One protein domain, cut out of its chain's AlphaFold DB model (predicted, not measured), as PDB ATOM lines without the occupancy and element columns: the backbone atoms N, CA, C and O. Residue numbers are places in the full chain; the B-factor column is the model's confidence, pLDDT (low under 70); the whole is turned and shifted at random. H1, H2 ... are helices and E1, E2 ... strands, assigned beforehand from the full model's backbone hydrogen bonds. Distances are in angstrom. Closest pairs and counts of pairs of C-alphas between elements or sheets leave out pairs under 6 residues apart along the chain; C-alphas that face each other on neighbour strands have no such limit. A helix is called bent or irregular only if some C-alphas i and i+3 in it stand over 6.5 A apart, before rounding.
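This is residues 344 to 524 of the 524 residues of the protein "Expressed protein" of Dictyostelium purpureum (UniProt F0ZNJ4). One twisted wall of seven strands has H3, H4 and H5 side by side over one face and the other face bare. At the E1 end of the wall H1 and H2 run side by side, H2 packing on H3, and residues 344 to 362 make a stretch with no named element. The 181 printed residues, of the mixed class, hold five named helices and seven named strands in the order H1 E1 H2 E2 H3 E3 H4 E4 H5 E5 E6 E7; the mixed sheet runs E1 E2 E3 E4 E5 E7 E6. The whole is compact, with a radius of gyration of the C-alphas of 17.6 A and spans of 52 by 37 by 26 A.

Start at H1, residues 363 to 375, which touches H2, residues 395 to 403, at a shallow tilt of 4 degrees; C-alphas 371 and 400 are closest, at 4.0 A. Neither is on the sheet. Edge strand E1, residues 383 to 387, is parallel to E2, residues 409 to 413, with N 386 and O 411 at 2.8 A, within hydrogen-bond range. H3, residues 414 to 427, touches H2 at a steep tilt of 51 degrees, closest at C-alphas 402 and 424, 4.9 A. E3, residues 435 to 439, E4, residues 464 to 469, and E5, residues 495 to 500, follow in parallel; look for N 412 and O 437, N 438 and O 466, and N 467 and O 497, each at 2.8 A. H4, residues 443 to 455, lies over E4 at a height over the sheet of 10.3 A. H5, residues 475 to 487, touches H4 at a shallow tilt of 18 degrees, closest at C-alphas 447 and 481, 7.0 A. E6, residues 510 to 515, and E7, residues 518 to 523, form an antiparallel hairpin, with N 522 and O 511 at 2.8 A; E7 is also parallel to E5, with N 498 and O 521 at 2.8 A. H5 lies over E7 and E6. E1, H2, E2 is a strand-helix-strand unit, two parallel neighbour strands with a helix between, as are E2, H3, E3, then E3, H4, E4, and E4, H5, E5; each crossover is right-handed. Every O i to N i+4 pair is within hydrogen-bond range in H1, H2 and H4, against 5 of 10 in H3 and 7 of 9 in H5.

Find C-alpha 363 at (18.935, -24.674, 22.258); from there H1 runs 18.4 A. H3 spans 19.1 A and is irregular, C-alphas 415 and 418 being 7.3 A apart; H5 spans 20.2 A and is only just irregular, with C-alphas 484 and 487 at 6.8 A. E7 ends at C-alpha 523, (-17.382, -20.209, 17.631).

The C-alphas of Glu 359 and Asp 487, the two farthest apart, are 54.7 A apart. The printed part has no cut and no long link. Its mean pLDDT is 83.7; residues 344 to 361, 485 to 489, 502 to 509 and 524 are under 70.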
ATOM      1  N   PHE A 344      11.514 -21.303  16.589       65.56
ATOM      2  CA  PHE A 344      12.908 -21.684  16.839       65.56
ATOM      3  C   PHE A 344      13.549 -22.139  15.536       65.56
ATOM      4  O   PHE A 344      13.071 -23.084  14.902       65.56
ATOM      5  N   CYS A 345      14.680 -21.533  15.194       57.91
ATOM      6  CA  CYS A 345      15.554 -22.016  14.140       57.91
ATOM      7  C   CYS A 345      16.677 -22.858  14.732       57.91
ATOM      8  O   CYS A 345      17.694 -22.331  15.172       57.91
ATOM      9  N   SER A 346      16.524 -24.182  14.756       46.78
ATOM     10  CA  SER A 346      17.646 -25.053  15.110       46.78
ATOM     11  C   SER A 346      18.668 -25.110  13.973       46.78
ATOM     12  O   SER A 346      18.293 -25.366  12.825       46.78
ATOM     13  N   LEU A 347      19.954 -24.970  14.307       42.16
ATOM     14  CA  LEU A 347      21.080 -25.337  13.441       42.16
ATOM     15  C   LEU A 347      20.835 -26.734  12.837       42.16
ATOM     16  O   LEU A 347      20.765 -27.722  13.564       42.16
ATOM     17  N   GLY A 348      20.673 -26.811  11.515       46.16
ATOM     18  CA  GLY A 348      20.561 -28.074  10.771       46.16
ATOM     19  C   GLY A 348      19.182 -28.415  10.197       46.16
ATOM     20  O   GLY A 348      19.099 -29.289   9.338       46.16
ATOM     21  N   LEU A 349      18.113 -27.711  10.580       46.06
ATOM     22  CA  LEU A 349      16.861 -27.736   9.819       46.06
ATOM     23  C   LEU A 349      16.886 -26.550   8.861       46.06
ATOM     24  O   LEU A 349      17.032 -25.408   9.293       46.06
ATOM     25  N   SER A 350      16.756 -26.813   7.560       44.31
ATOM     26  CA  SER A 350      16.575 -25.797   6.520       44.31
ATOM     27  C   SER A 350      15.222 -25.107   6.713       44.31
ATOM     28  O   SER A 350      14.266 -25.335   5.968       44.31
ATOM     29  N   CYS A 351      15.097 -24.317   7.771       50.38
ATOM     30  CA  CYS A 351      13.998 -23.398   7.924       50.38
ATOM     31  C   CYS A 351      14.138 -22.380   6.790       50.38
ATOM     32  O   CYS A 351      15.120 -21.640   6.730       50.38
ATOM     33  N   GLN A 352      13.167 -22.387   5.872       47.00
ATOM     34  CA  GLN A 352      13.132 -21.482   4.718       47.00
ATOM     35  C   GLN A 352      13.163 -20.005   5.127       47.00
ATOM     36  O   GLN A 352      13.516 -19.167   4.306       47.00
ATOM     37  N   SER A 353      12.811 -19.699   6.378       46.22
ATOM     38  CA  SER A 353      12.826 -18.345   6.911       46.22
ATOM     39  C   SER A 353      14.238 -17.885   7.289       46.22
ATOM     40  O   SER A 353      14.616 -16.793   6.905       46.22
ATOM     41  N   CYS A 354      15.070 -18.692   7.959       48.34
ATOM     42  CA  CYS A 354      16.202 -18.143   8.727       48.34
ATOM     43  C   CYS A 354      17.623 -18.578   8.333       48.34
ATOM     44  O   CYS A 354      18.556 -18.200   9.035       48.34
ATOM     45  N   ASN A 355      17.832 -19.363   7.267       43.91
ATOM     46  CA  ASN A 355      19.172 -19.743   6.761       43.91
ATOM     47  C   ASN A 355      20.208 -20.230   7.814       43.91
ATOM     48  O   ASN A 355      21.402 -20.267   7.537       43.91
ATOM     49  N   GLY A 356      19.760 -20.697   8.984       46.81
ATOM     50  CA  GLY A 356      20.506 -21.603   9.857       46.81
ATOM     51  C   GLY A 356      21.776 -21.078  10.533       46.81
ATOM     52  O   GLY A 356      22.722 -21.853  10.643       46.81
ATOM     53  N   THR A 357      21.812 -19.853  11.063       45.66
ATOM     54  CA  THR A 357      22.945 -19.402  11.902       45.66
ATOM     55  C   THR A 357      22.488 -18.729  13.194       45.66
ATOM     56  O   THR A 357      22.423 -17.509  13.289       45.66
ATOM     57  N   LEU A 358      22.219 -19.543  14.218       51.03
ATOM     58  CA  LEU A 358      22.413 -19.131  15.610       51.03
ATOM     59  C   LEU A 358      23.863 -19.433  15.985       51.03
ATOM     60  O   LEU A 358      24.166 -20.503  16.515       51.03
ATOM     61  N   GLU A 359      24.788 -18.537  15.654       51.28
ATOM     62  CA  GLU A 359      26.167 -18.680  16.118       51.28
ATOM     63  C   GLU A 359      26.239 -18.354  17.616       51.28
ATOM     64  O   GLU A 359      26.073 -17.211  18.029       51.28
ATOM     65  N   GLY A 360      26.494 -19.370  18.447       52.34
ATOM     66  CA  GLY A 360      26.992 -19.170  19.813       52.34
ATOM     67  C   GLY A 360      26.084 -19.594  20.971       52.34
ATOM     68  O   GLY A 360      26.590 -19.695  22.088       52.34
ATOM     69  N   ILE A 361      24.799 -19.907  20.751       63.53
ATOM     70  CA  ILE A 361      23.912 -20.421  21.815       63.53
ATOM     71  C   ILE A 361      23.211 -21.690  21.361       63.53
ATOM     72  O   ILE A 361      22.481 -21.708  20.374       63.53
ATOM     73  N   ASN A 362      23.418 -22.768  22.114       71.56
ATOM     74  CA  ASN A 362      22.699 -24.006  21.869       71.56
ATOM     75  C   ASN A 362      21.290 -23.949  22.488       71.56
ATOM     76  O   ASN A 362      21.061 -23.371  23.552       71.56
ATOM     77  N   ILE A 363      20.335 -24.590  21.816       76.19
ATOM     78  CA  ILE A 363      18.935 -24.674  22.258       76.19
ATOM     79  C   ILE A 363      18.785 -25.232  23.690       76.19
ATOM     80  O   ILE A 363      18.010 -24.659  24.457       76.19
ATOM     81  N   PRO A 364      19.528 -26.276  24.116       82.88
ATOM     82  CA  PRO A 364      19.439 -26.775  25.490       82.88
ATOM     83  C   PRO A 364      19.724 -25.716  26.564       82.88
ATOM     84  O   PRO A 364      19.061 -25.705  27.599       82.88
ATOM     85  N   THR A 365      20.665 -24.799  26.317       82.69
ATOM     86  CA  THR A 365      20.968 -23.696  27.247       82.69
ATOM     87  C   THR A 365      19.788 -22.730  27.355       82.69
ATOM     88  O   THR A 365      19.440 -22.317  28.459       82.69
ATOM     89  N   ILE A 366      19.102 -22.445  26.242       83.38
ATOM     90  CA  ILE A 366      17.875 -21.632  26.242       83.38
ATOM     91  C   ILE A 366      16.795 -22.303  27.094       83.38
ATOM     92  O   ILE A 366      16.209 -21.664  27.965       83.38
ATOM     93  N   PHE A 367      16.562 -23.602  26.904       88.62
ATOM     94  CA  PHE A 367      15.558 -24.332  27.680       88.62
ATOM     95  C   PHE A 367      15.880 -24.398  29.178       88.62
ATOM     96  O   PHE A 367      14.968 -24.293  29.997       88.62
ATOM     97  N   GLN A 368      17.159 -24.497  29.552       90.38
ATOM     98  CA  GLN A 368      17.584 -24.404  30.950       90.38
ATOM     99  C   GLN A 368      17.305 -23.013  31.551       90.38
ATOM    100  O   GLN A 368      16.828 -22.909  32.685       90.38
ATOM    101  N   GLY A 369      17.553 -21.946  30.788       90.50
ATOM    102  CA  GLY A 369      17.205 -20.583  31.191       90.50
ATOM    103  C   GLY A 369      15.697 -20.406  31.396       90.50
ATOM    104  O   GLY A 369      15.255 -19.912  32.431       90.50
ATOM    105  N   LEU A 370      14.888 -20.905  30.457       91.88
ATOM    106  CA  LEU A 370      13.425 -20.860  30.550       91.88
ATOM    107  C   LEU A 370      12.879 -21.673  31.733       91.88
ATOM    108  O   LEU A 370      11.954 -21.221  32.400       91.88
ATOM    109  N   ASN A 371      13.469 -22.830  32.049       94.75
ATOM    110  CA  ASN A 371      13.142 -23.585  33.263       94.75
ATOM    111  C   ASN A 371      13.325 -22.729  34.521       94.75
ATOM    112  O   ASN A 371      12.420 -22.639  35.350       94.75
ATOM    113  N   THR A 372      14.471 -22.054  34.628       93.81
ATOM    114  CA  THR A 372      14.780 -21.159  35.752       93.81
ATOM    115  C   THR A 372      13.762 -20.023  35.850       93.81
ATOM    116  O   THR A 372      13.238 -19.769  36.931       93.81
ATOM    117  N   LEU A 373      13.407 -19.406  34.718       93.38
ATOM    118  CA  LEU A 373      12.401 -18.345  34.665       93.38
ATOM    119  C   LEU A 373      11.015 -18.829  35.114       93.38
ATOM    120  O   LEU A 373      10.381 -18.201  35.957       93.38
ATOM    121  N   PHE A 374      10.542 -19.958  34.580       95.00
ATOM    122  CA  PHE A 374       9.186 -20.457  34.837       95.00
ATOM    123  C   PHE A 374       9.021 -21.073  36.228       95.00
ATOM    124  O   PHE A 374       7.915 -21.086  36.765       95.00
ATOM    125  N   SER A 375      10.104 -21.584  36.816       94.38
ATOM    126  CA  SER A 375      10.095 -22.163  38.163       94.38
ATOM    127  C   SER A 375      10.381 -21.149  39.273       94.38
ATOM    128  O   SER A 375      10.249 -21.499  40.449       94.38
ATOM    129  N   ASN A 376      10.746 -19.903  38.942       92.81
ATOM    130  CA  ASN A 376      11.066 -18.896  39.947       92.81
ATOM    131  C   ASN A 376       9.803 -18.502  40.748       92.81
ATOM    132  O   ASN A 376       8.847 -17.986  40.172       92.81
ATOM    133  N   PRO A 377       9.777 -18.684  42.083       89.31
ATOM    134  CA  PRO A 377       8.606 -18.362  42.900       89.31
ATOM    135  C   PRO A 377       8.324 -16.856  43.029       89.31
ATOM    136  O   PRO A 377       7.227 -16.478  43.442       89.31
ATOM    137  N   ASN A 378       9.297 -16.001  42.710       87.56
ATOM    138  CA  ASN A 378       9.182 -14.549  42.831       87.56
ATOM    139  C   ASN A 378       8.637 -13.882  41.564       87.56
ATOM    140  O   ASN A 378       8.187 -12.736  41.642       87.56
ATOM    141  N   THR A 379       8.643 -14.581  40.424       86.81
ATOM    142  CA  THR A 379       8.175 -14.003  39.162       86.81
ATOM    143  C   THR A 379       6.679 -13.671  39.215       86.81
ATOM    144  O   THR A 379       5.879 -14.351  39.866       86.81
ATOM    145  N   LYS A 380       6.290 -12.591  38.530       87.12
ATOM    146  CA  LYS A 380       4.890 -12.164  38.357       87.12
ATOM    147  C   LYS A 380       4.306 -12.564  37.004       87.12
ATOM    148  O   LYS A 380       3.180 -12.189  36.695       87.12
ATOM    149  N   LEU A 381       5.030 -13.381  36.239       92.94
ATOM    150  CA  LEU A 381       4.606 -13.865  34.933       92.94
ATOM    151  C   LEU A 381       3.295 -14.663  35.034       92.94
ATOM    152  O   LEU A 381       3.291 -15.790  35.527       92.94
ATOM    153  N   GLU A 382       2.188 -14.100  34.547       95.81
ATOM    154  CA  GLU A 382       0.869 -14.750  34.565       95.81
ATOM    155  C   GLU A 382       0.503 -15.395  33.225       95.81
ATOM    156  O   GLU A 382      -0.281 -16.350  33.187       95.81
ATOM    157  N   ASN A 383       1.053 -14.872  32.127       97.00
ATOM    158  CA  ASN A 383       0.717 -15.269  30.766       97.00
ATOM    159  C   ASN A 383       1.960 -15.782  30.043       97.00
ATOM    160  O   ASN A 383       2.958 -15.078  29.923       97.00
ATOM    161  N   LEU A 384       1.888 -16.998  29.517       97.12
ATOM    162  CA  LEU A 384       2.960 -17.579  28.726       97.12
ATOM    163  C   LEU A 384       2.398 -18.129  27.421       97.12
ATOM    164  O   LEU A 384       1.405 -18.852  27.430       97.12
ATOM    165  N   LYS A 385       3.040 -17.827  26.296       95.06
ATOM    166  CA  LYS A 385       2.755 -18.467  25.008       95.06
ATOM    167  C   LYS A 385       4.017 -19.144  24.481       95.06
ATOM    168  O   LYS A 385       5.062 -18.510  24.399       95.06
ATOM    169  N   LEU A 386       3.910 -20.421  24.127       92.44
ATOM    170  CA  LEU A 386       4.997 -21.264  23.638       92.44
ATOM    171  C   LEU A 386       4.652 -21.810  22.247       92.44
ATOM    172  O   LEU A 386       3.955 -22.817  22.106       92.44
ATOM    173  N   TYR A 387       5.191 -21.167  21.212       85.06
ATOM    174  CA  TYR A 387       5.129 -21.616  19.812       85.06
ATOM    175  C   TYR A 387       6.512 -22.009  19.313       85.06
ATOM    176  O   TYR A 387       6.979 -21.607  18.245       85.06
ATOM    177  N   LEU A 388       7.177 -22.798  20.143       76.44
ATOM    178  CA  LEU A 388       8.421 -23.466  19.818       76.44
ATOM    179  C   LEU A 388       8.045 -24.543  18.780       76.44
ATOM    180  O   LEU A 388       6.973 -25.130  18.901       76.44
ATOM    181  N   GLY A 389       8.805 -24.799  17.721       71.00
ATOM    182  CA  GLY A 389       8.450 -25.880  16.779       71.00
ATOM    183  C   GLY A 389       8.651 -27.271  17.401       71.00
ATOM    184  O   GLY A 389       9.538 -27.426  18.231       71.00
ATOM    185  N   GLY A 390       7.881 -28.288  16.991       79.19
ATOM    186  CA  GLY A 390       8.065 -29.679  17.437       79.19
ATOM    187  C   GLY A 390       6.775 -30.394  17.852       79.19
ATOM    188  O   GLY A 390       5.695 -29.808  17.844       79.19
ATOM    189  N   ASN A 391       6.906 -31.679  18.206       82.19
ATOM    190  CA  ASN A 391       5.798 -32.555  18.624       82.19
ATOM    191  C   ASN A 391       5.851 -32.941  20.113       82.19
ATOM    192  O   ASN A 391       5.079 -33.787  20.544       82.19
ATOM    193  N   SER A 392       6.804 -32.399  20.871       88.50
ATOM    194  CA  SER A 392       6.994 -32.689  22.294       88.50
ATOM    195  C   SER A 392       7.791 -31.574  22.958       88.50
ATOM    196  O   SER A 392       8.696 -31.013  22.336       88.50
ATOM    197  N   LEU A 393       7.486 -31.280  24.217       91.00
ATOM    198  CA  LEU A 393       8.202 -30.298  25.022       91.00
ATOM    199  C   LEU A 393       9.544 -30.843  25.514       91.00
ATOM    200  O   LEU A 393       9.664 -32.002  25.911       91.00
ATOM    201  N   ASP A 394      10.545 -29.965  25.553       92.94
ATOM    202  CA  ASP A 394      11.817 -30.254  26.210       92.94
ATOM    203  C   ASP A 394      11.625 -30.491  27.716       92.94
ATOM    204  O   ASP A 394      10.800 -29.841  28.367       92.94
ATOM    205  N   ALA A 395      12.418 -31.402  28.284       95.25
ATOM    206  CA  ALA A 395      12.326 -31.783  29.690       95.25
ATOM    207  C   ALA A 395      12.524 -30.598  30.651       95.25
ATOM    208  O   ALA A 395      11.856 -30.538  31.683       95.25
ATOM    209  N   ASN A 396      13.379 -29.627  30.307       95.25
ATOM    210  CA  ASN A 396      13.577 -28.427  31.120       95.25
ATOM    211  C   ASN A 396      12.327 -27.540  31.113       95.25
ATOM    212  O   ASN A 396      11.946 -27.003  32.151       95.25
ATOM    213  N   ILE A 397      11.644 -27.424  29.970       95.62
ATOM    214  CA  ILE A 397      10.386 -26.671  29.873       95.62
ATOM    215  C   ILE A 397       9.292 -27.359  30.693       95.62
ATOM    216  O   ILE A 397       8.601 -26.695  31.465       95.62
ATOM    217  N   VAL A 398       9.172 -28.688  30.588       97.19
ATOM    218  CA  VAL A 398       8.240 -29.479  31.409       97.19
ATOM    219  C   VAL A 398       8.516 -29.267  32.897       97.19
ATOM    220  O   VAL A 398       7.583 -28.998  33.655       97.19
ATOM    221  N   GLN A 399       9.779 -29.336  33.325       97.12
ATOM    222  CA  GLN A 399      10.167 -29.119  34.719       97.12
ATOM    223  C   GLN A 399       9.829 -27.698  35.199       97.12
ATOM    224  O   GLN A 399       9.254 -27.537  36.278       97.12
ATOM    225  N   GLY A 400      10.125 -26.682  34.386       96.75
ATOM    226  CA  GLY A 400       9.833 -25.285  34.704       96.75
ATOM    227  C   GLY A 400       8.340 -25.044  34.903       96.75
ATOM    228  O   GLY A 400       7.920 -24.513  35.930       96.75
ATOM    229  N   LEU A 401       7.517 -25.519  33.964       97.44
ATOM    230  CA  LEU A 401       6.058 -25.414  34.044       97.44
ATOM    231  C   LEU A 401       5.460 -26.250  35.179       97.44
ATOM    232  O   LEU A 401       4.454 -25.858  35.763       97.44
ATOM    233  N   SER A 402       6.071 -27.379  35.525       96.94
ATOM    234  CA  SER A 402       5.637 -28.214  36.650       96.94
ATOM    235  C   SER A 402       5.818 -27.490  37.985       96.94
ATOM    236  O   SER A 402       4.912 -27.475  38.824       96.94
ATOM    237  N   ASN A 403       6.953 -26.809  38.145       96.06
ATOM    238  CA  ASN A 403       7.294 -26.056  39.352       96.06
ATOM    239  C   ASN A 403       6.696 -24.643  39.395       96.06
ATOM    240  O   ASN A 403       6.748 -23.997  40.442       96.06
ATOM    241  N   ASN A 404       6.096 -24.180  38.299       95.94
ATOM    242  CA  ASN A 404       5.512 -22.851  38.178       95.94
ATOM    243  C   ASN A 404       4.451 -22.540  39.252       95.94
ATOM    244  O   ASN A 404       3.540 -23.337  39.534       95.94
ATOM    245  N   ARG A 405       4.529 -21.317  39.793       94.81
ATOM    246  CA  ARG A 405       3.613 -20.769  40.808       94.81
ATOM    247  C   ARG A 405       2.893 -19.483  40.388       94.81
ATOM    248  O   ARG A 405       2.033 -19.030  41.140       94.81
ATOM    249  N   SER A 406       3.176 -18.926  39.210       95.69
ATOM    250  CA  SER A 406       2.602 -17.651  38.753       95.69
ATOM    251  C   SER A 406       1.811 -17.746  37.441       95.69
ATOM    252  O   SER A 406       0.781 -17.087  37.313       95.69
ATOM    253  N   ILE A 407       2.240 -18.579  36.483       97.69
ATOM    254  CA  ILE A 407       1.639 -18.666  35.144       97.69
ATOM    255  C   ILE A 407       0.263 -19.325  35.249       97.69
ATOM    256  O   ILE A 407       0.154 -20.511  35.567       97.69
ATOM    257  N   LYS A 408      -0.781 -18.552  34.950       97.69
ATOM    258  CA  LYS A 408      -2.192 -18.971  34.974       97.69
ATOM    259  C   LYS A 408      -2.717 -19.281  33.578       97.69
ATOM    260  O   LYS A 408      -3.578 -20.151  33.429       97.69
ATOM    261  N   ASN A 409      -2.218 -18.557  32.575       98.19
ATOM    262  CA  ASN A 409      -2.659 -18.631  31.188       98.19
ATOM    263  C   ASN A 409      -1.514 -19.148  30.318       98.19
ATOM    264  O   ASN A 409      -0.485 -18.486  30.199       98.19
ATOM    265  N   LEU A 410      -1.702 -20.316  29.705       98.12
ATOM    266  CA  LEU A 410      -0.695 -20.965  28.873       98.12
ATOM    267  C   LEU A 410      -1.225 -21.178  27.447       98.12
ATOM    268  O   LEU A 410      -2.202 -21.893  27.231       98.12
ATOM    269  N   GLY A 411      -0.579 -20.551  26.465       97.00
ATOM    270  CA  GLY A 411      -0.796 -20.771  25.036       97.00
ATOM    271  C   GLY A 411       0.246 -21.725  24.455       97.00
ATOM    272  O   GLY A 411       1.430 -21.526  24.694       97.00
ATOM    273  N   ILE A 412      -0.161 -22.743  23.696       95.56
ATOM    274  CA  ILE A 412       0.738 -23.765  23.134       95.56
ATOM    275  C   ILE A 412       0.320 -24.207  21.732       95.56
ATOM    276  O   ILE A 412      -0.863 -24.190  21.383       95.56
ATOM    277  N   ALA A 413       1.279 -24.688  20.943       92.44
ATOM    278  CA  ALA A 413       0.982 -25.523  19.781       92.44
ATOM    279  C   ALA A 413       0.420 -26.892  20.214       92.44
ATOM    280  O   ALA A 413       0.790 -27.417  21.264       92.44
ATOM    281  N   VAL A 414      -0.445 -27.503  19.396       92.75
ATOM    282  CA  VAL A 414      -1.076 -28.789  19.746       92.75
ATOM    283  C   VAL A 414      -0.096 -29.945  19.940       92.75
ATOM    284  O   VAL A 414      -0.372 -30.831  20.744       92.75
ATOM    285  N   GLY A 415       1.076 -29.904  19.298       91.50
ATOM    286  CA  GLY A 415       2.141 -30.885  19.529       91.50
ATOM    287  C   GLY A 415       2.572 -30.980  20.998       91.50
ATOM    288  O   GLY A 415       3.053 -32.015  21.424       91.50
ATOM    289  N   TYR A 416       2.339 -29.944  21.804       94.88
ATOM    290  CA  TYR A 416       2.684 -29.926  23.229       94.88
ATOM    291  C   TYR A 416       1.542 -30.313  24.153       94.88
ATOM    292  O   TYR A 416       1.741 -30.407  25.363       94.88
ATOM    293  N   PHE A 417       0.340 -30.510  23.613       96.50
ATOM    294  CA  PHE A 417      -0.847 -30.710  24.429       96.50
ATOM    295  C   PHE A 417      -0.721 -31.944  25.325       96.50
ATOM    296  O   PHE A 417      -1.009 -31.860  26.516       96.50
ATOM    297  N   GLU A 418      -0.234 -33.061  24.783       96.94
ATOM    298  CA  GLU A 418      -0.074 -34.301  25.543       96.94
ATOM    299  C   GLU A 418       0.900 -34.149  26.714       96.94
ATOM    300  O   GLU A 418       0.551 -34.502  27.840       96.94
ATOM    301  N   ASP A 419       2.076 -33.562  26.482       97.44
ATOM    302  CA  ASP A 419       3.074 -33.323  27.528       97.44
ATOM    303  C   ASP A 419       2.559 -32.372  28.615       97.44
ATOM    304  O   ASP A 419       2.803 -32.594  29.801       97.44
ATOM    305  N   ILE A 420       1.812 -31.327  28.239       97.75
ATOM    306  CA  ILE A 420       1.197 -30.424  29.217       97.75
ATOM    307  C   ILE A 420       0.189 -31.175  30.082       97.75
ATOM    308  O   ILE A 420       0.239 -31.065  31.305       97.75
ATOM    309  N   ILE A 421      -0.705 -31.958  29.481       97.81
ATOM    310  CA  ILE A 421      -1.700 -32.694  30.258       97.81
ATOM    311  C   ILE A 421      -1.029 -33.744  31.150       97.81
ATOM    312  O   ILE A 421      -1.214 -33.724  32.364       97.81
ATOM    313  N   THR A 422      -0.246 -34.645  30.565       97.44
ATOM    314  CA  THR A 422       0.261 -35.833  31.261       97.44
ATOM    315  C   THR A 422       1.394 -35.496  32.224       97.44
ATOM    316  O   THR A 422       1.324 -35.852  33.397       97.44
ATOM    317  N   LYS A 423       2.400 -34.742  31.777       97.69
ATOM    318  CA  LYS A 423       3.604 -34.484  32.575       97.69
ATOM    319  C   LYS A 423       3.431 -33.278  33.489       97.69
ATOM    320  O   LYS A 423       3.772 -33.349  34.664       97.69
ATOM    321  N   VAL A 424       2.889 -32.164  32.993       97.50
ATOM    322  CA  VAL A 424       2.806 -30.924  33.791       97.50
ATOM    323  C   VAL A 424       1.609 -30.934  34.745       97.50
ATOM    324  O   VAL A 424       1.772 -30.710  35.945       97.50
ATOM    325  N   LEU A 425       0.401 -31.183  34.236       96.88
ATOM    326  CA  LEU A 425      -0.817 -31.072  35.046       96.88
ATOM    327  C   LEU A 425      -1.073 -32.321  35.895       96.88
ATOM    328  O   LEU A 425      -1.393 -32.179  37.071       96.88
ATOM    329  N   VAL A 426      -0.914 -33.522  35.331       96.06
ATOM    330  CA  VAL A 426      -1.240 -34.787  36.015       96.06
ATOM    331  C   VAL A 426      -0.084 -35.278  36.887       96.06
ATOM    332  O   VAL A 426      -0.214 -35.301  38.111       96.06
ATOM    333  N   GLU A 427       1.058 -35.644  36.292       94.06
ATOM    334  CA  GLU A 427       2.195 -36.220  37.029       94.06
ATOM    335  C   GLU A 427       2.737 -35.259  38.094       94.06
ATOM    336  O   GLU A 427       2.942 -35.651  39.244       94.06
ATOM    337  N   ASN A 428       2.914 -33.983  37.736       92.19
ATOM    338  CA  ASN A 428       3.449 -32.965  38.640       92.19
ATOM    339  C   ASN A 428       2.378 -32.176  39.411       92.19
ATOM    340  O   ASN A 428       2.721 -31.296  40.206       92.19
ATOM    341  N   ARG A 429       1.087 -32.493  39.222       92.00
ATOM    342  CA  ARG A 429      -0.049 -31.868  39.925       92.00
ATOM    343  C   ARG A 429      -0.017 -30.337  39.895       92.00
ATOM    344  O   ARG A 429      -0.299 -29.685  40.905       92.00
ATOM    345  N   ASN A 430       0.356 -29.738  38.762       94.62
ATOM    346  CA  ASN A 430       0.350 -28.285  38.655       94.62
ATOM    347  C   ASN A 430      -1.094 -27.755  38.654       94.62
ATOM    348  O   ASN A 430      -1.857 -27.996  37.725       94.62
ATOM    349  N   GLN A 431      -1.455 -27.012  39.702       94.12
ATOM    350  CA  GLN A 431      -2.779 -26.388  39.863       94.12
ATOM    351  C   GLN A 431      -2.775 -24.885  39.548       94.12
ATOM    352  O   GLN A 431      -3.821 -24.232  39.589       94.12
ATOM    353  N   THR A 432      -1.597 -24.324  39.264       96.94
ATOM    354  CA  THR A 432      -1.413 -22.899  38.972       96.94
ATOM    355  C   THR A 432      -1.969 -22.556  37.595       96.94
ATOM    356  O   THR A 432      -2.666 -21.552  37.438       96.94
ATOM    357  N   ILE A 433      -1.679 -23.389  36.593       97.88
ATOM    358  CA  ILE A 433      -2.167 -23.191  35.230       97.88
ATOM    359  C   ILE A 433      -3.661 -23.504  35.213       97.88
ATOM    360  O   ILE A 433      -4.075 -24.630  35.470       97.88
ATOM    361  N   ARG A 434      -4.484 -22.497  34.904       97.88
ATOM    362  CA  ARG A 434      -5.952 -22.609  34.899       97.88
ATOM    363  C   ARG A 434      -6.547 -22.545  33.506       97.88
ATOM    364  O   ARG A 434      -7.643 -23.063  33.300       97.88
ATOM    365  N   ASN A 435      -5.863 -21.892  32.573       98.25
ATOM    366  CA  ASN A 435      -6.386 -21.619  31.245       98.25
ATOM    367  C   ASN A 435      -5.383 -22.068  30.188       98.25
ATOM    368  O   ASN A 435      -4.259 -21.569  30.150       98.25
ATOM    369  N   LEU A 436      -5.811 -22.978  29.313       98.19
ATOM    370  CA  LEU A 436      -5.028 -23.417  28.161       98.19
ATOM    371  C   LEU A 436      -5.596 -22.833  26.872       98.19
ATOM    372  O   LEU A 436      -6.800 -22.897  26.628       98.19
ATOM    373  N   THR A 437      -4.724 -22.314  26.016       97.56
ATOM    374  CA  THR A 437      -5.038 -21.994  24.620       97.56
ATOM    375  C   THR A 437      -4.192 -22.881  23.717       97.56
ATOM    376  O   THR A 437      -2.972 -22.880  23.820       97.56
ATOM    377  N   VAL A 438      -4.827 -23.652  22.842       95.88
ATOM    378  CA  VAL A 438      -4.183 -24.691  22.035       95.88
ATOM    379  C   VAL A 438      -4.400 -24.388  20.563       95.88
ATOM    380  O   VAL A 438      -5.535 -24.352  20.087       95.88
ATOM    381  N   PHE A 439      -3.308 -24.194  19.834       91.62
ATOM    382  CA  PHE A 439      -3.328 -23.955  18.396       91.62
ATOM    383  C   PHE A 439      -3.269 -25.298  17.686       91.62
ATOM    384  O   PHE A 439      -2.240 -25.975  17.679       91.62
ATOM    385  N   ILE A 440      -4.415 -25.698  17.153       91.12
ATOM    386  CA  ILE A 440      -4.637 -26.993  16.514       91.12
ATOM    387  C   ILE A 440      -4.424 -26.890  15.004       91.12
ATOM    388  O   ILE A 440      -4.326 -25.798  14.436       91.12
ATOM    389  N   THR A 441      -4.314 -28.046  14.355       86.75
ATOM    390  CA  THR A 441      -4.111 -28.121  12.907       86.75
ATOM    391  C   THR A 441      -5.165 -28.918  12.159       86.75
ATOM    392  O   THR A 441      -5.233 -28.860  10.926       86.75
ATOM    393  N   SER A 442      -5.972 -29.686  12.887       87.38
ATOM    394  CA  SER A 442      -6.970 -30.565  12.314       87.38
ATOM    395  C   SER A 442      -8.136 -30.825  13.269       87.38
ATOM    396  O   SER A 442      -8.062 -30.630  14.481       87.38
ATOM    397  N   HIS A 443      -9.231 -31.358  12.724       85.81
ATOM    398  CA  HIS A 443     -10.347 -31.850  13.536       85.81
ATOM    399  C   HIS A 443      -9.926 -33.033  14.421       85.81
ATOM    400  O   HIS A 443     -10.474 -33.201  15.505       85.81
ATOM    401  N   HIS A 444      -8.980 -33.857  13.959       89.06
ATOM    402  CA  HIS A 444      -8.482 -35.001  14.721       89.06
ATOM    403  C   HIS A 444      -7.815 -34.537  16.018       89.06
ATOM    404  O   HIS A 444      -8.064 -35.123  17.066       89.06
ATOM    405  N   ASP A 445      -7.076 -33.430  15.962       90.62
ATOM    406  CA  ASP A 445      -6.393 -32.834  17.109       90.62
ATOM    407  C   ASP A 445      -7.366 -32.432  18.222       90.62
ATOM    408  O   ASP A 445      -7.096 -32.644  19.402       90.62
ATOM    409  N   VAL A 446      -8.533 -31.889  17.860       90.25
ATOM    410  CA  VAL A 446      -9.603 -31.590  18.826       90.25
ATOM    411  C   VAL A 446     -10.094 -32.875  19.478       90.25
ATOM    412  O   VAL A 446     -10.247 -32.937  20.693       90.25
ATOM    413  N   VAL A 447     -10.354 -33.910  18.678       89.25
ATOM    414  CA  VAL A 447     -10.895 -35.181  19.173       89.25
ATOM    415  C   VAL A 447      -9.915 -35.863  20.122       89.25
ATOM    416  O   VAL A 447     -10.323 -36.259  21.215       89.25
ATOM    417  N   SER A 448      -8.641 -35.972  19.739       91.38
ATOM    418  CA  SER A 448      -7.603 -36.566  20.582       91.38
ATOM    419  C   SER A 448      -7.397 -35.759  21.864       91.38
ATOM    420  O   SER A 448      -7.360 -36.339  22.948       91.38
ATOM    421  N   SER A 449      -7.380 -34.427  21.771       94.62
ATOM    422  CA  SER A 449      -7.239 -33.549  22.936       94.62
ATOM    423  C   SER A 449      -8.413 -33.682  23.912       94.62
ATOM    424  O   SER A 449      -8.214 -33.772  25.121       94.62
ATOM    425  N   LEU A 450      -9.651 -33.748  23.407       92.44
ATOM    426  CA  LEU A 450     -10.837 -33.977  24.239       92.44
ATOM    427  C   LEU A 450     -10.822 -35.365  24.891       92.44
ATOM    428  O   LEU A 450     -11.200 -35.495  26.055       92.44
ATOM    429  N   ALA A 451     -10.385 -36.399  24.171       91.38
ATOM    430  CA  ALA A 451     -10.240 -37.737  24.737       91.38
ATOM    431  C   ALA A 451      -9.213 -37.753  25.879       91.38
ATOM    432  O   ALA A 451      -9.494 -38.315  26.937       91.38
ATOM    433  N   LEU A 452      -8.078 -37.069  25.705       94.62
ATOM    434  CA  LEU A 452      -7.035 -36.967  26.722       94.62
ATOM    435  C   LEU A 452      -7.510 -36.210  27.974       94.62
ATOM    436  O   LEU A 452      -7.331 -36.694  29.088       94.62
ATOM    437  N   LEU A 453      -8.194 -35.070  27.802       94.38
ATOM    438  CA  LEU A 453      -8.799 -34.329  28.921       94.38
ATOM    439  C   LEU A 453      -9.793 -35.180  29.710       94.38
ATOM    440  O   LEU A 453      -9.903 -35.048  30.927       94.38
ATOM    441  N   ARG A 454     -10.537 -36.047  29.020       91.19
ATOM    442  CA  ARG A 454     -11.484 -36.956  29.664       91.19
ATOM    443  C   ARG A 454     -10.774 -38.063  30.437       91.19
ATOM    444  O   ARG A 454     -11.201 -38.373  31.544       91.19
ATOM    445  N   ALA A 455      -9.722 -38.646  29.863       92.94
ATOM    446  CA  ALA A 455      -8.956 -39.723  30.487       92.94
ATOM    447  C   ALA A 455      -8.343 -39.307  31.835       92.94
ATOM    448  O   ALA A 455      -8.216 -40.138  32.728       92.94
ATOM    449  N   HIS A 456      -8.036 -38.019  31.992       94.62
ATOM    450  CA  HIS A 456      -7.400 -37.444  33.177       94.62
ATOM    451  C   HIS A 456      -8.304 -36.464  33.939       94.62
ATOM    452  O   HIS A 456      -7.827 -35.590  34.661       94.62
ATOM    453  N   SER A 457      -9.627 -36.571  33.790       92.06
ATOM    454  CA  SER A 457     -10.551 -35.584  34.361       92.06
ATOM    455  C   SER A 457     -10.516 -35.504  35.889       92.06
ATOM    456  O   SER A 457     -10.860 -34.472  36.447       92.06
ATOM    457  N   GLN A 458     -10.088 -36.550  36.593       91.88
ATOM    458  CA  GLN A 458      -9.977 -36.516  38.058       91.88
ATOM    459  C   GLN A 458      -8.672 -35.878  38.551       91.88
ATOM    460  O   GLN A 458      -8.600 -35.457  39.703       91.88
ATOM    461  N   ASP A 459      -7.671 -35.782  37.676       93.56
ATOM    462  CA  ASP A 459      -6.315 -35.354  38.023       93.56
ATOM    463  C   ASP A 459      -6.013 -33.922  37.556       93.56
ATOM    464  O   ASP A 459      -5.058 -33.303  38.020       93.56
ATOM    465  N   ILE A 460      -6.829 -33.386  36.645       94.12
ATOM    466  CA  ILE A 460      -6.656 -32.054  36.065       94.12
ATOM    467  C   ILE A 460      -7.610 -31.056  36.713       94.12
ATOM    468  O   ILE A 460      -8.825 -31.264  36.735       94.12
ATOM    469  N   ASP A 461      -7.064 -29.907  37.108       93.44
ATOM    470  CA  ASP A 461      -7.809 -28.781  37.665       93.44
ATOM    471  C   ASP A 461      -7.702 -27.533  36.766       93.44
ATOM    472  O   ASP A 461      -7.136 -26.503  37.127       93.44
ATOM    473  N   LEU A 462      -8.225 -27.631  35.541       96.62
ATOM    474  CA  LEU A 462      -8.301 -26.508  34.603       96.62
ATOM    475  C   LEU A 462      -9.647 -25.793  34.728       96.62
ATOM    476  O   LEU A 462     -10.700 -26.414  34.837       96.62
ATOM    477  N   TYR A 463      -9.632 -24.465  34.634       97.44
ATOM    478  CA  TYR A 463     -10.854 -23.688  34.441       97.44
ATOM    479  C   TYR A 463     -11.301 -23.728  32.976       97.44
ATOM    480  O   TYR A 463     -12.458 -24.053  32.705       97.44
ATOM    481  N   SER A 464     -10.398 -23.434  32.032       97.81
ATOM    482  CA  SER A 464     -10.748 -23.390  30.611       97.81
ATOM    483  C   SER A 464      -9.704 -23.997  29.675       97.81
ATOM    484  O   SER A 464      -8.500 -23.937  29.928       97.81
ATOM    485  N   VAL A 465     -10.184 -24.553  28.561       98.00
ATOM    486  CA  VAL A 465      -9.369 -24.971  27.411       98.00
ATOM    487  C   VAL A 465      -9.963 -24.375  26.142       98.00
ATOM    488  O   VAL A 465     -11.143 -24.559  25.857       98.00
ATOM    489  N   THR A 466      -9.151 -23.663  25.368       97.00
ATOM    490  CA  THR A 466      -9.559 -23.002  24.126       97.00
ATOM    491  C   THR A 466      -8.758 -23.548  22.954       97.00
ATOM    492  O   THR A 466      -7.564 -23.297  22.859       97.00
ATOM    493  N   PHE A 467      -9.407 -24.269  22.047       94.50
ATOM    494  CA  PHE A 467      -8.818 -24.748  20.799       94.50
ATOM    495  C   PHE A 467      -9.015 -23.712  19.695       94.50
ATOM    496  O   PHE A 467     -10.133 -23.240  19.499       94.50
ATOM    497  N   ILE A 468      -7.949 -23.370  18.976       90.19
ATOM    498  CA  ILE A 468      -7.954 -22.351  17.923       90.19
ATOM    499  C   ILE A 468      -7.387 -22.930  16.621       90.19
ATOM    500  O   ILE A 468      -6.255 -23.405  16.609       90.19
ATOM    501  N   ASP A 469      -8.141 -22.837  15.522       83.31
ATOM    502  CA  ASP A 469      -7.662 -23.115  14.154       83.31
ATOM    503  C   ASP A 469      -8.256 -22.108  13.165       83.31
ATOM    504  O   ASP A 469      -9.314 -21.540  13.403       83.31
ATOM    505  N   ASN A 470      -7.656 -21.963  11.992       73.44
ATOM    506  CA  ASN A 470      -8.260 -21.300  10.836       73.44
ATOM    507  C   ASN A 470      -8.685 -22.278   9.720       73.44
ATOM    508  O   ASN A 470      -9.230 -21.854   8.703       73.44
ATOM    509  N   ARG A 471      -8.469 -23.588   9.891       72.81
ATOM    510  CA  ARG A 471      -8.716 -24.638   8.882       72.81
ATOM    511  C   ARG A 471      -9.803 -25.635   9.254       72.81
ATOM    512  O   ARG A 471     -10.076 -26.546   8.469       72.81
ATOM    513  N   LEU A 472     -10.450 -25.498  10.409       73.81
ATOM    514  CA  LEU A 472     -11.628 -26.315  10.692       73.81
ATOM    515  C   LEU A 472     -12.727 -25.916   9.703       73.81
ATOM    516  O   LEU A 472     -13.079 -24.747   9.612       73.81
ATOM    517  N   THR A 473     -13.241 -26.874   8.938       73.88
ATOM    518  CA  THR A 473     -14.232 -26.662   7.867       73.88
ATOM    519  C   THR A 473     -15.513 -27.465   8.082       73.88
ATOM    520  O   THR A 473     -16.542 -27.136   7.498       73.88
ATOM    521  N   ASP A 474     -15.491 -28.495   8.933       76.12
ATOM    522  CA  ASP A 474     -16.614 -29.404   9.156       76.12
ATOM    523  C   ASP A 474     -17.062 -29.376  10.622       76.12
ATOM    524  O   ASP A 474     -16.673 -30.196  11.462       76.12
ATOM    525  N   LEU A 475     -17.952 -28.429  10.920       75.56
ATOM    526  CA  LEU A 475     -18.562 -28.302  12.241       75.56
ATOM    527  C   LEU A 475     -19.383 -29.518  12.648       75.56
ATOM    528  O   LEU A 475     -19.568 -29.750  13.842       75.56
ATOM    529  N   SER A 476     -19.909 -30.283  11.689       81.50
ATOM    530  CA  SER A 476     -20.778 -31.415  11.999       81.50
ATOM    531  C   SER A 476     -20.010 -32.502  12.748       81.50
ATOM    532  O   SER A 476     -20.550 -33.092  13.683       81.50
ATOM    533  N   LYS A 477     -18.730 -32.706  12.415       80.69
ATOM    534  CA  LYS A 477     -17.844 -33.640  13.120       80.69
ATOM    535  C   LYS A 477     -17.568 -33.191  14.548       80.69
ATOM    536  O   LYS A 477     -17.718 -33.990  15.465       80.69
ATOM    537  N   ILE A 478     -17.249 -31.914  14.755       81.06
ATOM    538  CA  ILE A 478     -16.985 -31.369  16.097       81.06
ATOM    539  C   ILE A 478     -18.252 -31.410  16.950       81.06
ATOM    540  O   ILE A 478     -18.223 -31.910  18.071       81.06
ATOM    541  N   LYS A 479     -19.390 -30.961  16.406       85.88
ATOM    542  CA  LYS A 479     -20.692 -31.036  17.086       85.88
ATOM    543  C   LYS A 479     -21.031 -32.482  17.450       85.88
ATOM    544  O   LYS A 479     -21.438 -32.719  18.577       85.88
ATOM    545  N   LYS A 480     -20.799 -33.453  16.559       84.75
ATOM    546  CA  LYS A 480     -20.979 -34.885  16.859       84.75
ATOM    547  C   LYS A 480     -20.059 -35.380  17.971       84.75
ATOM    548  O   LYS A 480     -20.506 -36.190  18.767       84.75
ATOM    549  N   VAL A 481     -18.817 -34.911  18.052       81.75
ATOM    550  CA  VAL A 481     -17.886 -35.287  19.132       81.75
ATOM    551  C   VAL A 481     -18.341 -34.705  20.470       81.75
ATOM    552  O   VAL A 481     -18.347 -35.412  21.475       81.75
ATOM    553  N   ILE A 482     -18.785 -33.445  20.479       83.12
ATOM    554  CA  ILE A 482     -19.328 -32.795  21.678       83.12
ATOM    555  C   ILE A 482     -20.632 -33.484  22.103       83.12
ATOM    556  O   ILE A 482     -20.750 -33.934  23.234       83.12
ATOM    557  N   SER A 483     -21.594 -33.651  21.196       81.38
ATOM    558  CA  SER A 483     -22.883 -34.291  21.480       81.38
ATOM    559  C   SER A 483     -22.757 -35.786  21.785       81.38
ATOM    560  O   SER A 483     -23.421 -36.285  22.679       81.38
ATOM    561  N   GLY A 484     -21.878 -36.513  21.100       73.31
ATOM    562  CA  GLY A 484     -21.612 -37.932  21.354       73.31
ATOM    563  C   GLY A 484     -20.816 -38.189  22.636       73.31
ATOM    564  O   GLY A 484     -20.650 -39.336  23.035       73.31
ATOM    565  N   SER A 485     -20.329 -37.140  23.311       61.00
ATOM    566  CA  SER A 485     -19.643 -37.278  24.599       61.00
ATOM    567  C   SER A 485     -20.571 -37.626  25.767       61.00
ATOM    568  O   SER A 485     -20.068 -37.983  26.830       61.00
ATOM    569  N   HIS A 486     -21.896 -37.573  25.572       54.97
ATOM    570  CA  HIS A 486     -22.887 -37.859  26.614       54.97
ATOM    571  C   HIS A 486     -22.750 -39.251  27.248       54.97
ATOM    572  O   HIS A 486     -23.084 -39.392  28.421       54.97
ATOM    573  N   ASP A 487     -22.217 -40.243  26.529       56.03
ATOM    574  CA  ASP A 487     -22.304 -41.632  26.980       56.03
ATOM    575  C   ASP A 487     -21.098 -42.148  27.780       56.03
ATOM    576  O   ASP A 487     -21.211 -43.235  28.328       56.03
ATOM    577  N   ASN A 488     -19.957 -41.444  27.897       53.72
ATOM    578  CA  ASN A 488     -18.746 -42.077  28.473       53.72
ATOM    579  C   ASN A 488     -17.713 -41.151  29.161       53.72
ATOM    580  O   ASN A 488     -16.511 -41.380  29.031       53.72
ATOM    581  N   GLY A 489     -18.121 -40.119  29.909       63.09
ATOM    582  CA  GLY A 489     -17.249 -39.538  30.951       63.09
ATOM    583  C   GLY A 489     -17.388 -38.037  31.202       63.09
ATOM    584  O   GLY A 489     -17.682 -37.254  30.301       63.09
ATOM    585  N   ASN A 490     -17.148 -37.640  32.453       82.75
ATOM    586  CA  ASN A 490     -17.169 -36.246  32.893       82.75
ATOM    587  C   ASN A 490     -15.840 -35.558  32.550       82.75
ATOM    588  O   ASN A 490     -14.778 -36.142  32.753       82.75
ATOM    589  N   TYR A 491     -15.903 -34.310  32.087       88.06
ATOM    590  CA  TYR A 491     -14.751 -33.407  32.060       88.06
ATOM    591  C   TYR A 491     -14.718 -32.620  33.380       88.06
ATOM    592  O   TYR A 491     -15.775 -32.245  33.892       88.06
ATOM    593  N   SER A 492     -13.531 -32.359  33.931       87.88
ATOM    594  CA  SER A 492     -13.357 -31.448  35.078       87.88
ATOM    595  C   SER A 492     -13.240 -29.984  34.674       87.88
ATOM    596  O   SER A 492     -13.470 -29.093  35.487       87.88
ATOM    597  N   VAL A 493     -12.913 -29.727  33.407       93.56
ATOM    598  CA  VAL A 493     -12.771 -28.377  32.861       93.56
ATOM    599  C   VAL A 493     -14.126 -27.668  32.868       93.56
ATOM    600  O   VAL A 493     -15.115 -28.225  32.392       93.56
ATOM    601  N   SER A 494     -14.190 -26.434  33.368       94.69
ATOM    602  CA  SER A 494     -15.447 -25.668  33.419       94.69
ATOM    603  C   SER A 494     -15.875 -25.156  32.042       94.69
ATOM    604  O   SER A 494     -17.061 -25.174  31.710       94.69
ATOM    605  N   GLU A 495     -14.924 -24.727  31.209       96.25
ATOM    606  CA  GLU A 495     -15.205 -24.216  29.866       96.25
ATOM    607  C   GLU A 495     -14.299 -24.833  28.796       96.25
ATOM    608  O   GLU A 495     -13.076 -24.802  28.898       96.25
ATOM    609  N   ILE A 496     -14.903 -25.340  27.720       95.44
ATOM    610  CA  ILE A 496     -14.186 -25.783  26.524       95.44
ATOM    611  C   ILE A 496     -14.640 -24.933  25.344       95.44
ATOM    612  O   ILE A 496     -15.794 -24.998  24.913       95.44
ATOM    613  N   ASN A 497     -13.721 -24.135  24.816       93.81
ATOM    614  CA  ASN A 497     -13.952 -23.265  23.677       93.81
ATOM    615  C   ASN A 497     -13.288 -23.870  22.437       93.81
ATOM    616  O   ASN A 497     -12.148 -24.317  22.495       93.81
ATOM    617  N   ILE A 498     -13.984 -23.876  21.309       91.06
ATOM    618  CA  ILE A 498     -13.427 -24.246  20.009       91.06
ATOM    619  C   ILE A 498     -13.708 -23.078  19.081       91.06
ATOM    620  O   ILE A 498     -14.866 -22.762  18.812       91.06
ATOM    621  N   ILE A 499     -12.647 -22.417  18.645       87.94
ATOM    622  CA  ILE A 499     -12.697 -21.219  17.822       87.94
ATOM    623  C   ILE A 499     -12.094 -21.574  16.468       87.94
ATOM    624  O   ILE A 499     -10.906 -21.872  16.365       87.94
ATOM    625  N   SER A 500     -12.926 -21.556  15.432       82.06
ATOM    626  CA  SER A 500     -12.464 -21.613  14.052       82.06
ATOM    627  C   SER A 500     -12.503 -20.220  13.446       82.06
ATOM    628  O   SER A 500     -13.517 -19.533  13.531       82.06
ATOM    629  N   PHE A 501     -11.422 -19.822  12.792       71.19
ATOM    630  CA  PHE A 501     -11.342 -18.603  11.994       71.19
ATOM    631  C   PHE A 501     -11.469 -18.887  10.490       71.19
ATOM    632  O   PHE A 501     -10.913 -18.144   9.684       71.19
ATOM    633  N   SER A 502     -12.147 -19.976  10.095       61.88
ATOM    634  CA  SER A 502     -12.222 -20.392   8.688       61.88
ATOM    635  C   SER A 502     -12.737 -19.279   7.776       61.88
ATOM    636  O   SER A 502     -13.888 -18.854   7.846       61.88
ATOM    637  N   TYR A 503     -11.862 -18.838   6.872       50.53
ATOM    638  CA  TYR A 503     -12.080 -17.709   5.964       50.53
ATOM    639  C   TYR A 503     -13.164 -17.948   4.898       50.53
ATOM    640  O   TYR A 503     -13.516 -17.025   4.167       50.53
ATOM    641  N   ILE A 504     -13.666 -19.179   4.763       48.22
ATOM    642  CA  ILE A 504     -14.453 -19.611   3.596       48.22
ATOM    643  C   ILE A 504     -15.969 -19.530   3.853       48.22
ATOM    644  O   ILE A 504     -16.764 -19.488   2.916       48.22
ATOM    645  N   THR A 505     -16.406 -19.464   5.108       46.34
ATOM    646  CA  THR A 505     -17.823 -19.605   5.471       46.34
ATOM    647  C   THR A 505     -18.429 -18.309   5.997       46.34
ATOM    648  O   THR A 505     -18.024 -17.767   7.019       46.34
ATOM    649  N   LEU A 506     -19.466 -17.835   5.298       44.44
ATOM    650  CA  LEU A 506     -20.080 -16.517   5.492       44.44
ATOM    651  C   LEU A 506     -21.011 -16.397   6.722       44.44
ATOM    652  O   LEU A 506     -21.670 -15.380   6.927       44.44
ATOM    653  N   LYS A 507     -21.134 -17.444   7.539       54.72
ATOM    654  CA  LYS A 507     -22.109 -17.501   8.630       54.72
ATOM    655  C   LYS A 507     -21.401 -17.824   9.932       54.72
ATOM    656  O   LYS A 507     -20.937 -18.946  10.098       54.72
ATOM    657  N   LYS A 508     -21.392 -16.851  10.852       61.31
ATOM    658  CA  LYS A 508     -20.951 -17.096  12.223       61.31
ATOM    659  C   LYS A 508     -21.904 -18.084  12.879       61.31
ATOM    660  O   LYS A 508     -23.089 -17.780  13.050       61.31
ATOM    661  N   GLU A 509     -21.411 -19.263  13.221       67.25
ATOM    662  CA  GLU A 509     -22.185 -20.255  13.954       67.25
ATOM    663  C   GLU A 509     -21.732 -20.268  15.406       67.25
ATOM    664  O   GLU A 509     -20.646 -20.729  15.742       67.25
ATOM    665  N   PHE A 510     -22.610 -19.778  16.279       78.62
ATOM    666  CA  PHE A 510     -22.456 -19.931  17.715       78.62
ATOM    667  C   PHE A 510     -23.218 -21.171  18.150       78.62
ATOM    668  O   PHE A 510     -24.445 -21.235  18.050       78.62
ATOM    669  N   PHE A 511     -22.490 -22.159  18.645       82.00
ATOM    670  CA  PHE A 511     -23.075 -23.326  19.281       82.00
ATOM    671  C   PHE A 511     -22.608 -23.368  20.730       82.00
ATOM    672  O   PHE A 511     -21.419 -23.302  21.023       82.00
ATOM    673  N   THR A 512     -23.558 -23.426  21.657       87.12
ATOM    674  CA  THR A 512     -23.272 -23.583  23.081       87.12
ATOM    675  C   THR A 512     -24.096 -24.735  23.609       87.12
ATOM    676  O   THR A 512     -25.304 -24.789  23.390       87.12
ATOM    677  N   THR A 513     -23.435 -25.645  24.306       89.50
ATOM    678  CA  THR A 513     -24.072 -26.757  25.009       89.50
ATOM    679  C   THR A 513     -23.378 -26.950  26.348       89.50
ATOM    680  O   THR A 513     -22.251 -26.491  26.547       89.50
ATOM    681  N   GLN A 514     -24.054 -27.596  27.284       88.94
ATOM    682  CA  GLN A 514     -23.508 -27.904  28.594       88.94
ATOM    683  C   GLN A 514     -23.620 -29.404  28.832       88.94
ATOM    684  O   GLN A 514     -24.688 -29.987  28.660       88.94
ATOM    685  N   HIS A 515     -22.508 -30.013  29.226       86.88
ATOM    686  CA  HIS A 515     -22.438 -31.416  29.606       86.88
ATOM    687  C   HIS A 515     -21.901 -31.467  31.031       86.88
ATOM    688  O   HIS A 515     -20.753 -31.100  31.277       86.88
ATOM    689  N   ASN A 516     -22.743 -31.889  31.976       85.25
ATOM    690  CA  ASN A 516     -22.446 -31.820  33.406       85.25
ATOM    691  C   ASN A 516     -22.054 -30.386  33.824       85.25
ATOM    692  O   ASN A 516     -22.821 -29.443  33.615       85.25
ATOM    693  N   ASN A 517     -20.848 -30.219  34.369       87.31
ATOM    694  CA  ASN A 517     -20.308 -28.932  34.810       87.31
ATOM    695  C   ASN A 517     -19.479 -28.221  33.726       87.31
ATOM    696  O   ASN A 517     -18.939 -27.150  33.983       87.31
ATOM    697  N   THR A 518     -19.391 -28.788  32.520       92.69
ATOM    698  CA  THR A 518     -18.570 -28.251  31.431       92.69
ATOM    699  C   THR A 518     -19.429 -27.567  30.383       92.69
ATOM    700  O   THR A 518     -20.301 -28.178  29.755       92.69
ATOM    701  N   LYS A 519     -19.147 -26.289  30.146       93.88
ATOM    702  CA  LYS A 519     -19.752 -25.498  29.081       93.88
ATOM    703  C   LYS A 519     -18.899 -25.577  27.822       93.88
ATOM    704  O   LYS A 519     -17.764 -25.114  27.804       93.88
ATOM    705  N   PHE A 520     -19.477 -26.099  26.749       92.19
ATOM    706  CA  PHE A 520     -18.863 -26.107  25.428       92.19
ATOM    707  C   PHE A 520     -19.323 -24.886  24.642       92.19
ATOM    708  O   PHE A 520     -20.527 -24.655  24.507       92.19
ATOM    709  N   LYS A 521     -18.375 -24.123  24.097       89.62
ATOM    710  CA  LYS A 521     -18.631 -23.001  23.190       89.62
ATOM    711  C   LYS A 521     -17.891 -23.258  21.886       89.62
ATOM    712  O   LYS A 521     -16.670 -23.310  21.856       89.62
ATOM    713  N   LEU A 522     -18.633 -23.408  20.805       85.62
ATOM    714  CA  LEU A 522     -18.099 -23.485  19.456       85.62
ATOM    715  C   LEU A 522     -18.414 -22.161  18.763       85.62
ATOM    716  O   LEU A 522     -19.580 -21.774  18.653       85.62
ATOM    717  N   ILE A 523     -17.354 -21.472  18.356       80.88
ATOM    718  CA  ILE A 523     -17.382 -20.209  17.631       80.88
ATOM    719  C   ILE A 523     -16.730 -20.488  16.283       80.88
ATOM    720  O   ILE A 523     -15.574 -20.903  16.229       80.88
ATOM    721  N   PHE A 524     -17.477 -20.305  15.209       69.81
ATOM    722  CA  PHE A 524     -17.026 -20.541  13.844       69.81
ATOM    723  C   PHE A 524     -17.439 -19.380  12.965       69.81
ATOM    724  O   PHE A 524     -18.568 -18.886  13.201       69.81
TER     725      PHE A 524